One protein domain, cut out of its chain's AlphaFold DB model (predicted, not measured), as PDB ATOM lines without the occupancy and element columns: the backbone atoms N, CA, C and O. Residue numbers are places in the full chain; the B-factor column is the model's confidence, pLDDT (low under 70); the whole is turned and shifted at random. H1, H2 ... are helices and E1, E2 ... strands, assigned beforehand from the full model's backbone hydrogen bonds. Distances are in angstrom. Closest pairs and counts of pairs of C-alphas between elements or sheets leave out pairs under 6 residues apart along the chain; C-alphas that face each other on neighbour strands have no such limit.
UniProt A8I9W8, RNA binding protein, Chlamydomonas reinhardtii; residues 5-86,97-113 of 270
ATOM      1  N   ASN A   5     -40.386 -29.821  -6.493       93.06
ATOM      2  CA  ASN A   5     -39.339 -30.686  -7.028       93.06
ATOM      3  C   ASN A   5     -38.099 -29.831  -7.307       93.06
ATOM      4  O   ASN A   5     -38.208 -28.779  -7.932       93.06
ATOM      5  N   SER A   6     -36.938 -30.281  -6.849       93.50
ATOM      6  CA  SER A   6     -35.643 -29.657  -7.110       93.50
ATOM      7  C   SER A   6     -34.681 -30.712  -7.642       93.50
ATOM      8  O   SER A   6     -34.715 -31.863  -7.209       93.50
ATOM      9  N   VAL A   7     -33.843 -30.331  -8.600       93.25
ATOM     10  CA  VAL A   7     -32.873 -31.220  -9.240       93.25
ATOM     11  C   VAL A   7     -31.494 -30.592  -9.105       93.25
ATOM     12  O   VAL A   7     -31.340 -29.395  -9.330       93.25
ATOM     13  N   MET A   8     -30.506 -31.398  -8.731       91.75
ATOM     14  CA  MET A   8     -29.113 -30.979  -8.594       91.75
ATOM     15  C   MET A   8     -28.159 -32.016  -9.180       91.75
ATOM     16  O   MET A   8     -28.493 -33.196  -9.312       91.75
ATOM     17  N   GLU A   9     -26.953 -31.562  -9.495       92.12
ATOM     18  CA  GLU A   9     -25.872 -32.376 -10.037       92.12
ATOM     19  C   GLU A   9     -24.855 -32.697  -8.937       92.12
ATOM     20  O   GLU A   9     -24.426 -31.825  -8.178       92.12
ATOM     21  N   CYS A  10     -24.465 -33.966  -8.855       87.25
ATOM     22  CA  CYS A  10     -23.504 -34.487  -7.895       87.25
ATOM     23  C   CYS A  10     -22.332 -35.145  -8.637       87.25
ATOM     24  O   CYS A  10     -22.558 -36.051  -9.443       87.25
ATOM     25  N   PRO A  11     -21.069 -34.795  -8.341       90.25
ATOM     26  CA  PRO A  11     -19.938 -35.559  -8.850       90.25
ATOM     27  C   PRO A  11     -19.922 -36.963  -8.225       90.25
ATOM     28  O   PRO A  11     -20.124 -37.128  -7.015       90.25
ATOM     29  N   ARG A  12     -19.619 -37.982  -9.038       87.19
ATOM     30  CA  ARG A  12     -19.601 -39.404  -8.639       87.19
ATOM     31  C   ARG A  12     -18.665 -39.690  -7.454       87.19
ATOM     32  O   ARG A  12     -18.953 -40.552  -6.630       87.19
ATOM     33  N   SER A  13     -17.605 -38.898  -7.286       88.44
ATOM     34  CA  SER A  13     -16.699 -38.956  -6.126       88.44
ATOM     35  C   SER A  13     -17.375 -38.615  -4.788       88.44
ATOM     36  O   SER A  13     -16.923 -39.078  -3.743       88.44
ATOM     37  N   MET A  14     -18.449 -37.814  -4.796       88.19
ATOM     38  CA  MET A  14     -19.174 -37.393  -3.587       88.19
ATOM     39  C   MET A  14     -20.498 -38.135  -3.378       88.19
ATOM     40  O   MET A  14     -20.947 -38.236  -2.234       88.19
ATOM     41  N   VAL A  15     -21.107 -38.728  -4.418       89.25
ATOM     42  CA  VAL A  15     -22.389 -39.451  -4.265       89.25
ATOM     43  C   VAL A  15     -22.301 -40.593  -3.242       89.25
ATOM     44  O   VAL A  15     -23.218 -40.780  -2.443       89.25
ATOM     45  N   GLY A  16     -21.163 -41.293  -3.168       90.06
ATOM     46  CA  GLY A  16     -20.936 -42.340  -2.163       90.06
ATOM     47  C   GLY A  16     -21.026 -41.836  -0.715       90.06
ATOM     48  O   GLY A  16     -21.459 -42.576   0.169       90.06
ATOM     49  N   ARG A  17     -20.693 -40.559  -0.469       88.56
ATOM     50  CA  ARG A  17     -20.838 -39.899   0.840       88.56
ATOM     51  C   ARG A  17     -22.288 -39.485   1.124       88.56
ATOM     52  O   ARG A  17     -22.712 -39.570   2.272       88.56
ATOM     53  N   VAL A  18     -23.048 -39.084   0.100       89.88
ATOM     54  CA  VAL A  18     -24.492 -38.776   0.213       89.88
ATOM     55  C   VAL A  18     -25.298 -40.039   0.544       89.88
ATOM     56  O   VAL A  18     -26.180 -40.010   1.399       89.88
ATOM     57  N   ILE A  19     -24.979 -41.162  -0.107       91.12
ATOM     58  CA  ILE A  19     -25.664 -42.447   0.097       91.12
ATOM     59  C   ILE A  19     -25.256 -43.088   1.432       91.12
ATOM     60  O   ILE A  19     -26.118 -43.539   2.192       91.12
ATOM     61  N   GLY A  20     -23.953 -43.094   1.731       87.69
ATOM     62  CA  GLY A  20     -23.374 -43.771   2.892       87.69
ATOM     63  C   GLY A  20     -23.269 -45.290   2.716       87.69
ATOM     64  O   GLY A  20     -23.883 -45.889   1.829       87.69
ATOM     65  N   LYS A  21     -22.493 -45.948   3.590       83.56
ATOM     66  CA  LYS A  21     -22.412 -47.419   3.610       83.56
ATOM     67  C   LYS A  21     -23.821 -47.994   3.837       83.56
ATOM     68  O   LYS A  21     -24.531 -47.561   4.741       83.56
ATOM     69  N   SER A  22     -24.238 -48.922   2.974       85.31
ATOM     70  CA  SER A  22     -25.574 -49.551   2.975       85.31
ATOM     71  C   SER A  22     -26.778 -48.609   2.769       85.31
ATOM     72  O   SER A  22     -27.913 -48.997   3.052       85.31
ATOM     73  N   GLY A  23     -26.574 -47.377   2.282       88.31
ATOM     74  CA  GLY A  23     -27.671 -46.421   2.067       88.31
ATOM     75  C   GLY A  23     -28.284 -45.853   3.355       88.31
ATOM     76  O   GLY A  23     -29.379 -45.290   3.315       88.31
ATOM     77  N   GLU A  24     -27.612 -46.015   4.501       88.06
ATOM     78  CA  GLU A  24     -28.075 -45.510   5.799       88.06
ATOM     79  C   GLU A  24     -28.212 -43.978   5.784       88.06
ATOM     80  O   GLU A  24     -29.206 -43.437   6.264       88.06
ATOM     81  N   THR A  25     -27.245 -43.274   5.184       89.81
ATOM     82  CA  THR A  25     -27.197 -41.807   5.180       89.81
ATOM     83  C   THR A  25     -28.310 -41.199   4.336       89.81
ATOM     84  O   THR A  25     -28.999 -40.309   4.826       89.81
ATOM     85  N   VAL A  26     -28.566 -41.698   3.122       91.69
ATOM     86  CA  VAL A  26     -29.672 -41.175   2.296       91.69
ATOM     87  C   VAL A  26     -31.041 -41.440   2.931       91.69
ATOM     88  O   VAL A  26     -31.885 -40.548   2.930       91.69
ATOM     89  N   LYS A  27     -31.252 -42.607   3.559       91.12
ATOM     90  CA  LYS A  27     -32.483 -42.887   4.321       91.12
ATOM     91  C   LYS A  27     -32.644 -41.920   5.493       91.12
ATOM     92  O   LYS A  27     -33.713 -41.344   5.664       91.12
ATOM     93  N   ALA A  28     -31.570 -41.684   6.245       89.56
ATOM     94  CA  ALA A  28     -31.558 -40.716   7.333       89.56
ATOM     95  C   ALA A  28     -31.870 -39.288   6.837       89.56
ATOM     96  O   ALA A  28     -32.689 -38.597   7.432       89.56
ATOM     97  N   LEU A  29     -31.314 -38.855   5.702       90.94
ATOM     98  CA  LEU A  29     -31.647 -37.556   5.099       90.94
ATOM     99  C   LEU A  29     -33.133 -37.448   4.733       90.94
ATOM    100  O   LEU A  29     -33.756 -36.432   5.041       90.94
ATOM    101  N   GLN A  30     -33.719 -38.489   4.136       92.38
ATOM    102  CA  GLN A  30     -35.150 -38.516   3.811       92.38
ATOM    103  C   GLN A  30     -36.018 -38.438   5.080       92.38
ATOM    104  O   GLN A  30     -36.922 -37.610   5.156       92.38
ATOM    105  N   THR A  31     -35.711 -39.231   6.113       90.50
ATOM    106  CA  THR A  31     -36.433 -39.213   7.400       90.50
ATOM    107  C   THR A  31     -36.294 -37.880   8.143       90.50
ATOM    108  O   THR A  31     -37.263 -37.413   8.736       90.50
ATOM    109  N   TYR A  32     -35.112 -37.262   8.117       88.75
ATOM    110  CA  TYR A  32     -34.839 -35.999   8.807       88.75
ATOM    111  C   TYR A  32     -35.515 -34.800   8.130       88.75
ATOM    112  O   TYR A  32     -36.095 -33.950   8.799       88.75
ATOM    113  N   THR A  33     -35.455 -34.735   6.797       90.69
ATOM    114  CA  THR A  33     -35.996 -33.606   6.020       90.69
ATOM    115  C   THR A  33     -37.483 -33.755   5.702       90.69
ATOM    116  O   THR A  33     -38.166 -32.755   5.482       90.69
ATOM    117  N   GLY A  34     -37.996 -34.987   5.645       89.69
ATOM    118  CA  GLY A  34     -39.320 -35.295   5.100       89.69
ATOM    119  C   GLY A  34     -39.403 -35.184   3.570       89.69
ATOM    120  O   GLY A  34     -40.506 -35.150   3.029       89.69
ATOM    121  N   ALA A  35     -38.267 -35.093   2.868       93.00
ATOM    122  CA  ALA A  35     -38.208 -35.079   1.408       93.00
ATOM    123  C   ALA A  35     -37.890 -36.471   0.838       93.00
ATOM    124  O   ALA A  35     -37.072 -37.216   1.377       93.00
ATOM    125  N   THR A  36     -38.482 -36.792  -0.308       93.62
ATOM    126  CA  THR A  36     -38.113 -37.947  -1.130       93.62
ATOM    127  C   THR A  36     -36.877 -37.590  -1.947       93.62
ATOM    128  O   THR A  36     -36.895 -36.610  -2.689       93.62
ATOM    129  N   ILE A  37     -35.810 -38.385  -1.841       93.81
ATOM    130  CA  ILE A  37     -34.543 -38.158  -2.555       93.81
ATOM    131  C   ILE A  37     -34.297 -39.341  -3.496       93.81
ATOM    132  O   ILE A  37     -34.109 -40.465  -3.032       93.81
ATOM    133  N   GLN A  38     -34.277 -39.091  -4.802       92.75
ATOM    134  CA  GLN A  38     -33.908 -40.060  -5.836       92.75
ATOM    135  C   GLN A  38     -32.536 -39.700  -6.410       92.75
ATOM    136  O   GLN A  38     -32.253 -38.528  -6.646       92.75
ATOM    137  N   ILE A  39     -31.684 -40.702  -6.623       91.25
ATOM    138  CA  ILE A  39     -30.302 -40.534  -7.089       91.25
ATOM    139  C   ILE A  39     -30.125 -41.401  -8.334       91.25
ATOM    140  O   ILE A  39     -30.152 -42.627  -8.233       91.25
ATOM    141  N   ASP A  40     -29.940 -40.768  -9.488       90.94
ATOM    142  CA  ASP A  40     -29.734 -41.431 -10.772       90.94
ATOM    143  C   ASP A  40     -28.241 -41.446 -11.133       90.94
ATOM    144  O   ASP A  40     -27.663 -40.425 -11.511       90.94
ATOM    145  N   GLN A  41     -27.621 -42.620 -10.976       87.75
ATOM    146  CA  GLN A  41     -26.201 -42.887 -11.257       87.75
ATOM    147  C   GLN A  41     -25.951 -43.376 -12.696       87.75
ATOM    148  O   GLN A  41     -24.816 -43.730 -13.034       87.75
ATOM    149  N   SER A  42     -27.003 -43.431 -13.520       85.62
ATOM    150  CA  SER A  42     -26.939 -43.815 -14.939       85.62
ATOM    151  C   SER A  42     -26.349 -42.700 -15.808       85.62
ATOM    152  O   SER A  42     -25.978 -42.938 -16.953       85.62
ATOM    153  N   VAL A  43     -26.286 -41.484 -15.258       81.50
ATOM    154  CA  VAL A  43     -25.786 -40.268 -15.898       81.50
ATOM    155  C   VAL A  43     -24.598 -39.746 -15.090       81.50
ATOM    156  O   VAL A  43     -24.617 -39.789 -13.858       81.50
ATOM    157  N   ASP A  44     -23.574 -39.244 -15.776       80.94
ATOM    158  CA  ASP A  44     -22.454 -38.516 -15.178       80.94
ATOM    159  C   ASP A  44     -22.445 -37.079 -15.743       80.94
ATOM    160  O   ASP A  44     -22.369 -36.929 -16.965       80.94
ATOM    161  N   PRO A  45     -22.546 -36.023 -14.906       83.00
ATOM    162  CA  PRO A  45     -22.658 -36.049 -13.443       83.00
ATOM    163  C   PRO A  45     -23.966 -36.683 -12.938       83.00
ATOM    164  O   PRO A  45     -25.020 -36.593 -13.566       83.00
ATOM    165  N   THR A  46     -23.892 -37.318 -11.765       89.62
ATOM    166  CA  THR A  46     -25.018 -38.015 -11.126       89.62
ATOM    167  C   THR A  46     -26.136 -37.034 -10.789       89.62
ATOM    168  O   THR A  46     -25.903 -36.038 -10.101       89.62
ATOM    169  N   ARG A  47     -27.372 -37.329 -11.205       91.50
ATOM    170  CA  ARG A  47     -28.516 -36.432 -10.983       91.50
ATOM    171  C   ARG A  47     -29.262 -36.800  -9.703       91.50
ATOM    172  O   ARG A  47     -29.691 -37.939  -9.537       91.50
ATOM    173  N   VAL A  48     -29.462 -35.838  -8.806       92.81
ATOM    174  CA  VAL A  48     -30.259 -36.016  -7.582       92.81
ATOM    175  C   VAL A  48     -31.547 -35.208  -7.695       92.81
ATOM    176  O   VAL A  48     -31.509 -33.987  -7.812       92.81
ATOM    177  N   SER A  49     -32.691 -35.894  -7.668       93.81
ATOM    178  CA  SER A  49     -34.028 -35.289  -7.682       93.81
ATOM    179  C   SER A  49     -34.633 -35.355  -6.283       93.81
ATOM    180  O   SER A  49     -34.672 -36.421  -5.666       93.81
ATOM    181  N   ILE A  50     -35.122 -34.226  -5.787       94.69
ATOM    182  CA  ILE A  50     -35.624 -34.050  -4.424       94.69
ATOM    183  C   ILE A  50     -37.058 -33.538  -4.515       94.69
ATOM    184  O   ILE A  50     -37.287 -32.439  -5.016       94.69
ATOM    185  N   SER A  51     -38.024 -34.306  -4.014       94.31
ATOM    186  CA  SER A  51     -39.444 -33.946  -4.058       94.31
ATOM    187  C   SER A  51     -40.114 -34.022  -2.686       94.31
ATOM    188  O   SER A  51     -39.840 -34.916  -1.888       94.31
ATOM    189  N   GLY A  52     -40.988 -33.063  -2.373       92.94
ATOM    190  CA  GLY A  52     -41.633 -32.987  -1.056       92.94
ATOM    191  C   GLY A  52     -42.283 -31.636  -0.770       92.94
ATOM    192  O   GLY A  52     -42.626 -30.892  -1.687       92.94
ATOM    193  N   ALA A  53     -42.464 -31.302   0.509       94.50
ATOM    194  CA  ALA A  53     -42.895 -29.963   0.915       94.50
ATOM    195  C   ALA A  53     -41.801 -28.917   0.622       94.50
ATOM    196  O   ALA A  53     -40.614 -29.234   0.667       94.50
ATOM    197  N   ALA A  54     -42.181 -27.659   0.371       91.81
ATOM    198  CA  ALA A  54     -41.229 -26.598   0.019       91.81
ATOM    199  C   ALA A  54     -40.102 -26.417   1.057       91.81
ATOM    200  O   ALA A  54     -38.936 -26.293   0.689       91.81
ATOM    201  N   TYR A  55     -40.449 -26.484   2.347       92.25
ATOM    202  CA  TYR A  55     -39.489 -26.454   3.451       92.25
ATOM    203  C   TYR A  55     -38.541 -27.666   3.424       92.25
ATOM    204  O   TYR A  55     -37.326 -27.497   3.416       92.25
ATOM    205  N   SER A  56     -39.092 -28.882   3.319       92.38
ATOM    206  CA  SER A  56     -38.333 -30.138   3.246       92.38
ATOM    207  C   SER A  56     -37.338 -30.173   2.086       92.38
ATOM    208  O   SER A  56     -36.203 -30.605   2.267       92.38
ATOM    209  N   VAL A  57     -37.747 -29.698   0.903       94.06
ATOM    210  CA  VAL A  57     -36.882 -29.638  -0.284       94.06
ATOM    211  C   VAL A  57     -35.742 -28.641  -0.072       94.06
ATOM    212  O   VAL A  57     -34.597 -28.995  -0.325       94.06
ATOM    213  N   ASN A  58     -36.012 -27.438   0.448       92.81
ATOM    214  CA  ASN A  58     -34.970 -26.442   0.729       92.81
ATOM    215  C   ASN A  58     -33.946 -26.963   1.763       92.81
ATOM    216  O   ASN A  58     -32.739 -26.923   1.523       92.81
ATOM    217  N   LEU A  59     -34.431 -27.564   2.857       91.44
ATOM    218  CA  LEU A  59     -33.591 -28.160   3.901       91.44
ATOM    219  C   LEU A  59     -32.708 -29.292   3.334       91.44
ATOM    220  O   LEU A  59     -31.497 -29.318   3.558       91.44
ATOM    221  N   ALA A  60     -33.294 -30.201   2.547       92.56
ATOM    222  CA  ALA A  60     -32.561 -31.278   1.882       92.56
ATOM    223  C   ALA A  60     -31.511 -30.746   0.897       92.56
ATOM    224  O   ALA A  60     -30.386 -31.244   0.895       92.56
ATOM    225  N   VAL A  61     -31.847 -29.719   0.108       93.44
ATOM    226  CA  VAL A  61     -30.907 -29.067  -0.813       93.44
ATOM    227  C   VAL A  61     -29.701 -28.525  -0.048       93.44
ATOM    228  O   VAL A  61     -28.574 -28.863  -0.396       93.44
ATOM    229  N   SER A  62     -29.922 -27.777   1.039       91.69
ATOM    230  CA  SER A  62     -28.842 -27.215   1.859       91.69
ATOM    231  C   SER A  62     -27.918 -28.295   2.440       91.69
ATOM    232  O   SER A  62     -26.699 -28.201   2.289       91.69
ATOM    233  N   ILE A  63     -28.479 -29.366   3.021       92.06
ATOM    234  CA  ILE A  63     -27.674 -30.475   3.556       92.06
ATOM    235  C   ILE A  63     -26.867 -31.165   2.450       92.06
ATOM    236  O   ILE A  63     -25.673 -31.414   2.622       92.06
ATOM    237  N   ILE A  64     -27.493 -31.497   1.317       91.94
ATOM    238  CA  ILE A  64     -26.811 -32.231   0.244       91.94
ATOM    239  C   ILE A  64     -25.714 -31.361  -0.380       91.94
ATOM    240  O   ILE A  64     -24.615 -31.866  -0.604       91.94
ATOM    241  N   THR A  65     -25.937 -30.052  -0.556       92.25
ATOM    242  CA  THR A  65     -24.892 -29.104  -0.972       92.25
ATOM    243  C   THR A  65     -23.686 -29.139  -0.030       92.25
ATOM    244  O   THR A  65     -22.555 -29.266  -0.500       92.25
ATOM    245  N   ASP A  66     -23.890 -29.108   1.287       90.94
ATOM    246  CA  ASP A  66     -22.781 -29.167   2.248       90.94
ATOM    247  C   ASP A  66     -22.110 -30.554   2.315       90.94
ATOM    248  O   ASP A  66     -20.921 -30.643   2.638       90.94
ATOM    249  N   ILE A  67     -22.810 -31.637   1.953       90.19
ATOM    250  CA  ILE A  67     -22.203 -32.967   1.762       90.19
ATOM    251  C   ILE A  67     -21.319 -32.992   0.507       90.19
ATOM    252  O   ILE A  67     -20.189 -33.475   0.593       90.19
ATOM    253  N   ILE A  68     -21.789 -32.450  -0.626       90.56
ATOM    254  CA  ILE A  68     -21.020 -32.346  -1.882       90.56
ATOM    255  C   ILE A  68     -19.762 -31.494  -1.669       90.56
ATOM    256  O   ILE A  68     -18.676 -31.879  -2.091       90.56
ATOM    257  N   ARG A  69     -19.890 -30.367  -0.955       89.81
ATOM    258  CA  ARG A  69     -18.770 -29.484  -0.580       89.81
ATOM    259  C   ARG A  69     -17.849 -30.085   0.488       89.81
ATOM    260  O   ARG A  69     -16.816 -29.501   0.799       89.81
ATOM    261  N   GLY A  70     -18.223 -31.215   1.088       86.44
ATOM    262  CA  GLY A  70     -17.460 -31.887   2.139       86.44
ATOM    263  C   GLY A  70     -17.507 -31.223   3.523       86.44
ATOM    264  O   GLY A  70     -16.825 -31.705   4.424       86.44
ATOM    265  N   SER A  71     -18.316 -30.173   3.709       86.69
ATOM    266  CA  SER A  71     -18.450 -29.416   4.966       86.69
ATOM    267  C   SER A  71     -19.371 -30.094   5.994       86.69
ATOM    268  O   SER A  71     -19.264 -29.851   7.196       86.69
ATOM    269  N   PHE A  72     -20.264 -30.988   5.557       86.69
ATOM    270  CA  PHE A  72     -21.207 -31.660   6.453       86.69
ATOM    271  C   PHE A  72     -20.503 -32.612   7.438       86.69
ATOM    272  O   PHE A  72     -20.051 -33.698   7.076       86.69
ATOM    273  N   LYS A  73     -20.466 -32.229   8.720       81.44
ATOM    274  CA  LYS A  73     -19.931 -33.044   9.833       81.44
ATOM    275  C   LYS A  73     -21.014 -33.825  10.595       81.44
ATOM    276  O   LYS A  73     -20.706 -34.660  11.440       81.44
ATOM    277  N   GLY A  74     -22.289 -33.603  10.269       83.75
ATOM    278  CA  GLY A  74     -23.441 -34.117  11.015       83.75
ATOM    279  C   GLY A  74     -23.716 -35.623  10.908       83.75
ATOM    280  O   GLY A  74     -24.656 -36.088  11.538       83.75
ATOM    281  N   PHE A  75     -22.951 -36.419  10.148       85.00
ATOM    282  CA  PHE A  75     -23.308 -37.819   9.832       85.00
ATOM    283  C   PHE A  75     -23.514 -38.736  11.053       85.00
ATOM    284  O   PHE A  75     -24.275 -39.701  10.976       85.00
ATOM    285  N   ALA A  76     -22.836 -38.476  12.174       81.44
ATOM    286  CA  ALA A  76     -23.058 -39.218  13.416       81.44
ATOM    287  C   ALA A  76     -24.398 -38.833  14.071       81.44
ATOM    288  O   ALA A  76     -25.212 -39.707  14.370       81.44
ATOM    289  N   LEU A  77     -24.651 -37.527  14.210       82.12
ATOM    290  CA  LEU A  77     -25.867 -36.981  14.816       82.12
ATOM    291  C   LEU A  77     -27.113 -37.234  13.963       82.12
ATOM    292  O   LEU A  77     -28.151 -37.569  14.517       82.12
ATOM    293  N   LEU A  78     -27.010 -37.156  12.632       84.94
ATOM    294  CA  LEU A  78     -28.110 -37.463  11.712       84.94
ATOM    295  C   LEU A  78     -28.629 -38.883  11.959       84.94
ATOM    296  O   LEU A  78     -29.819 -39.087  12.156       84.94
ATOM    297  N   ARG A  79     -27.715 -39.859  12.025       82.88
ATOM    298  CA  ARG A  79     -28.063 -41.260  12.284       82.88
ATOM    299  C   ARG A  79     -28.641 -41.472  13.677       82.88
ATOM    300  O   ARG A  79     -29.525 -42.303  13.833       82.88
ATOM    301  N   GLN A  80     -28.183 -40.724  14.679       79.62
ATOM    302  CA  GLN A  80     -28.800 -40.742  16.005       79.62
ATOM    303  C   GLN A  80     -30.222 -40.156  15.978       79.62
ATOM    304  O   GLN A  80     -31.124 -40.756  16.551       79.62
ATOM    305  N   ALA A  81     -30.433 -39.046  15.268       75.69
ATOM    306  CA  ALA A  81     -31.714 -38.348  15.155       75.69
ATOM    307  C   ALA A  81     -32.780 -39.127  14.372       75.69
ATOM    308  O   ALA A  81     -33.974 -38.942  14.602       75.69
ATOM    309  N   THR A  82     -32.363 -39.981  13.433       76.25
ATOM    310  CA  THR A  82     -33.264 -40.774  12.580       76.25
ATOM    311  C   THR A  82     -33.242 -42.265  12.885       76.25
ATOM    312  O   THR A  82     -33.747 -43.059  12.089       76.25
ATOM    313  N   ARG A  83     -32.643 -42.678  14.007       71.50
ATOM    314  CA  ARG A  83     -32.767 -44.059  14.474       71.50
ATOM    315  C   ARG A  83     -34.250 -44.350  14.721       71.50
ATOM    316  O   ARG A  83     -34.884 -43.597  15.463       71.50
ATOM    317  N   PRO A  84     -34.823 -45.423  14.147       58.88
ATOM    318  CA  PRO A  84     -36.138 -45.871  14.579       58.88
ATOM    319  C   PRO A  84     -36.061 -46.186  16.078       58.88
ATOM    320  O   PRO A  84     -35.085 -46.787  16.528       58.88
ATOM    321  N   ALA A  85     -37.081 -45.791  16.844       58.84
ATOM    322  CA  ALA A  85     -37.117 -45.872  18.311       58.84
ATOM    323  C   ALA A  85     -37.262 -47.311  18.866       58.84
ATOM    324  O   ALA A  85     -37.880 -47.545  19.901       58.84
ATOM    325  N   ASN A  86     -36.698 -48.295  18.170       56.59
ATOM    326  CA  ASN A  86     -36.738 -49.710  18.499       56.59
ATOM    327  C   ASN A  86     -35.377 -50.130  19.081       56.59
ATOM    328  O   ASN A  86     -34.559 -50.731  18.386       56.59
ATOM    329  N   PRO A  97     -35.380 -31.850  22.188       54.09
ATOM    330  CA  PRO A  97     -35.305 -31.004  21.007       54.09
ATOM    331  C   PRO A  97     -34.628 -31.789  19.884       54.09
ATOM    332  O   PRO A  97     -33.555 -32.367  20.065       54.09
ATOM    333  N   ARG A  98     -35.235 -31.816  18.697       60.31
ATOM    334  CA  ARG A  98     -34.586 -32.452  17.545       60.31
ATOM    335  C   ARG A  98     -33.360 -31.627  17.141       60.31
ATOM    336  O   ARG A  98     -33.465 -30.401  17.113       60.31
ATOM    337  N   PRO A  99     -32.216 -32.258  16.813       67.56
ATOM    338  CA  PRO A  99     -31.036 -31.520  16.380       67.56
ATOM    339  C   PRO A  99     -31.374 -30.709  15.132       67.56
ATOM    340  O   PRO A  99     -31.962 -31.238  14.185       67.56
ATOM    341  N   VAL A 100     -31.022 -29.427  15.139       76.12
ATOM    342  CA  VAL A 100     -31.356 -28.488  14.062       76.12
ATOM    343  C   VAL A 100     -30.187 -28.405  13.090       76.12
ATOM    344  O   VAL A 100     -29.023 -28.388  13.497       76.12
ATOM    345  N   TYR A 101     -30.492 -28.365  11.796       80.62
ATOM    346  CA  TYR A 101     -29.494 -28.122  10.768       80.62
ATOM    347  C   TYR A 101     -29.244 -26.625  10.601       80.62
ATOM    348  O   TYR A 101     -30.140 -25.891  10.189       80.62
ATOM    349  N   ALA A 102     -28.021 -26.190  10.887       78.75
ATOM    350  CA  ALA A 102     -27.557 -24.837  10.635       78.75
ATOM    351  C   ALA A 102     -26.574 -24.850   9.447       78.75
ATOM    352  O   ALA A 102     -25.526 -25.502   9.539       78.75
ATOM    353  N   PRO A 103     -26.864 -24.140   8.338       74.19
ATOM    354  CA  PRO A 103     -25.935 -24.016   7.217       74.19
ATOM    355  C   PRO A 103     -24.546 -23.557   7.685       74.19
ATOM    356  O   PRO A 103     -24.426 -22.660   8.517       74.19
ATOM    357  N   GLY A 104     -23.489 -24.203   7.190       74.31
ATOM    358  CA  GLY A 104     -22.101 -23.928   7.594       74.31
ATOM    359  C   GLY A 104     -21.650 -24.529   8.937       74.31
ATOM    360  O   GLY A 104     -20.475 -24.867   9.064       74.31
ATOM    361  N   TYR A 105     -22.552 -24.744   9.903       70.94
ATOM    362  CA  TYR A 105     -22.234 -25.364  11.205       70.94
ATOM    363  C   TYR A 105     -22.613 -26.854  11.285       70.94
ATOM    364  O   TYR A 105     -22.062 -27.598  12.097       70.94
ATOM    365  N   GLY A 106     -23.494 -27.326  10.401       80.19
ATOM    366  CA  GLY A 106     -23.942 -28.715  10.341       80.19
ATOM    367  C   GLY A 106     -25.142 -28.990  11.250       80.19
ATOM    368  O   GLY A 106     -25.968 -28.117  11.501       80.19
ATOM    369  N   LEU A 107     -25.268 -30.232  11.728       78.19
ATOM    370  CA  LEU A 107     -26.291 -30.581  12.718       78.19
ATOM    371  C   LEU A 107     -25.817 -30.188  14.115       78.19
ATOM    372  O   LEU A 107     -24.851 -30.762  14.616       78.19
ATOM    373  N   ILE A 108     -26.528 -29.252  14.736       76.25
ATOM    374  CA  ILE A 108     -26.276 -28.805  16.104       76.25
ATOM    375  C   ILE A 108     -27.085 -29.701  17.060       76.25
ATOM    376  O   ILE A 108     -28.298 -29.855  16.867       76.25
ATOM    377  N   PRO A 109     -26.461 -30.331  18.074       65.81
ATOM    378  CA  PRO A 109     -27.183 -31.095  19.085       65.81
ATOM    379  C   PRO A 109     -28.026 -30.168  19.970       65.81
ATOM    380  O   PRO A 109     -27.648 -29.030  20.237       65.81
ATOM    381  N   ALA A 110     -29.142 -30.683  20.487       59.38
ATOM    382  CA  ALA A 110     -30.063 -29.949  21.361       59.38
ATOM    383  C   ALA A 110     -29.382 -29.211  22.528       59.38
ATOM    384  O   ALA A 110     -29.756 -28.088  22.858       59.38
ATOM    385  N   SER A 111     -28.350 -29.823  23.113       57.62
ATOM    386  CA  SER A 111     -27.570 -29.290  24.235       57.62
ATOM    387  C   SER A 111     -26.745 -28.037  23.915       57.62
ATOM    388  O   SER A 111     -26.192 -27.444  24.831       57.62
ATOM    389  N   GLN A 112     -26.647 -27.632  22.645       58.22
ATOM    390  CA  GLN A 112     -25.961 -26.409  22.205       58.22
ATOM    391  C   GLN A 112     -26.931 -25.314  21.726       58.22
ATOM    392  O   GLN A 112     -26.487 -24.252  21.308       58.22
ATOM    393  N   LEU A 113     -28.248 -25.563  21.769       54.94
ATOM    394  CA  LEU A 113     -29.287 -24.607  21.358       54.94
ATOM    395  C   LEU A 113     -29.969 -23.897  22.542       54.94
ATOM    396  O   LEU A 113     -30.809 -23.029  22.320       54.94
TER     397      LEU A 113
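This is residues 5 to 86 and 97 to 113 of the 270 residues of the protein "RNA binding protein" of Chlamydomonas reinhardtii (UniProt A8I9W8). A sheet of three antiparallel strands, in the order E1, E3, E2, has the helices H1, H2 and H3 on one face and no named helix on the other. On the side of these helices away from the sheet lie the short helix H4, which packs on H2, and a small separate hairpin of E4 and E5, next to H3 and H4. The printed part has 99 residues with four named helices and five named strands, in the order E1, H1, H2, E2, E3, H3, H4, E4, E5; its class is mixed, helices and strands. It is compact, with a radius of gyration of the C-alphas of 12.9 A and spans of 41 by 30 by 26 A.

Start at E1, residues 5 to 10, an edge strand antiparallel to the inner strand E3, residues 46 to 52; look for N 6 and O 50, 2.9 A apart. E2, residues 36 to 40, is the other edge strand and forms a hairpin with E3, with N 38 and O 49 at 2.8 A. E1, H1 (residues 12 to 19), H2 (residues 21 to 33) and E2 make a split strand-helix-strand unit, two strands running the same way with E3 between them; its crossover is right-handed. H1, H2 and H3, residues 54 to 68, are on the same face, giving two layers, a sheet and its helices. H3, at a height of 8.9 A over the sheet, runs along the strands, at 14 degrees to E3 on the local plane. H2 touches H3, closest at the C-alphas of Thr 33 and Ser 56, 5.0 A, opposite ways at a tilt of 35.5 degrees, only just steep. H4, residues 75 to 81, touches H2 at a steep tilt of 55 degrees, with the C-alphas of Ala 28 and Arg 79 closest, 6.1 A. E4, residues 100 to 102, and E5, residues 106 to 108, form an antiparallel hairpin, with N 102 and O 106 at 2.9 A. In H3 every O i to N i+4 pair is within hydrogen-bond range; H1 has 2 of 4, H2 7 of 9 and H4 2 of 3.

Find C-alpha 5 at (-39.339, -30.686, -7.028), from which E1 runs 16.3 A. E3 spans 20.1 A, H2 19.5 A. H3 begins at C-alpha 54, (-41.229, -26.598, 0.019), and runs 21.1 A. E5 ends at C-alpha 108, (-26.276, -28.805, 16.104).

The C-alphas farthest apart, of Ser 42 and Ser 111, are 41.8 A apart. Residues 87 to 96 are not printed, and C-alphas 86 and 97 are 18.9 A apart across the cut. Of the links printed whole, none is long. Residues 84 to 86, 97 to 99 and 109 to 113 have pLDDT under 70.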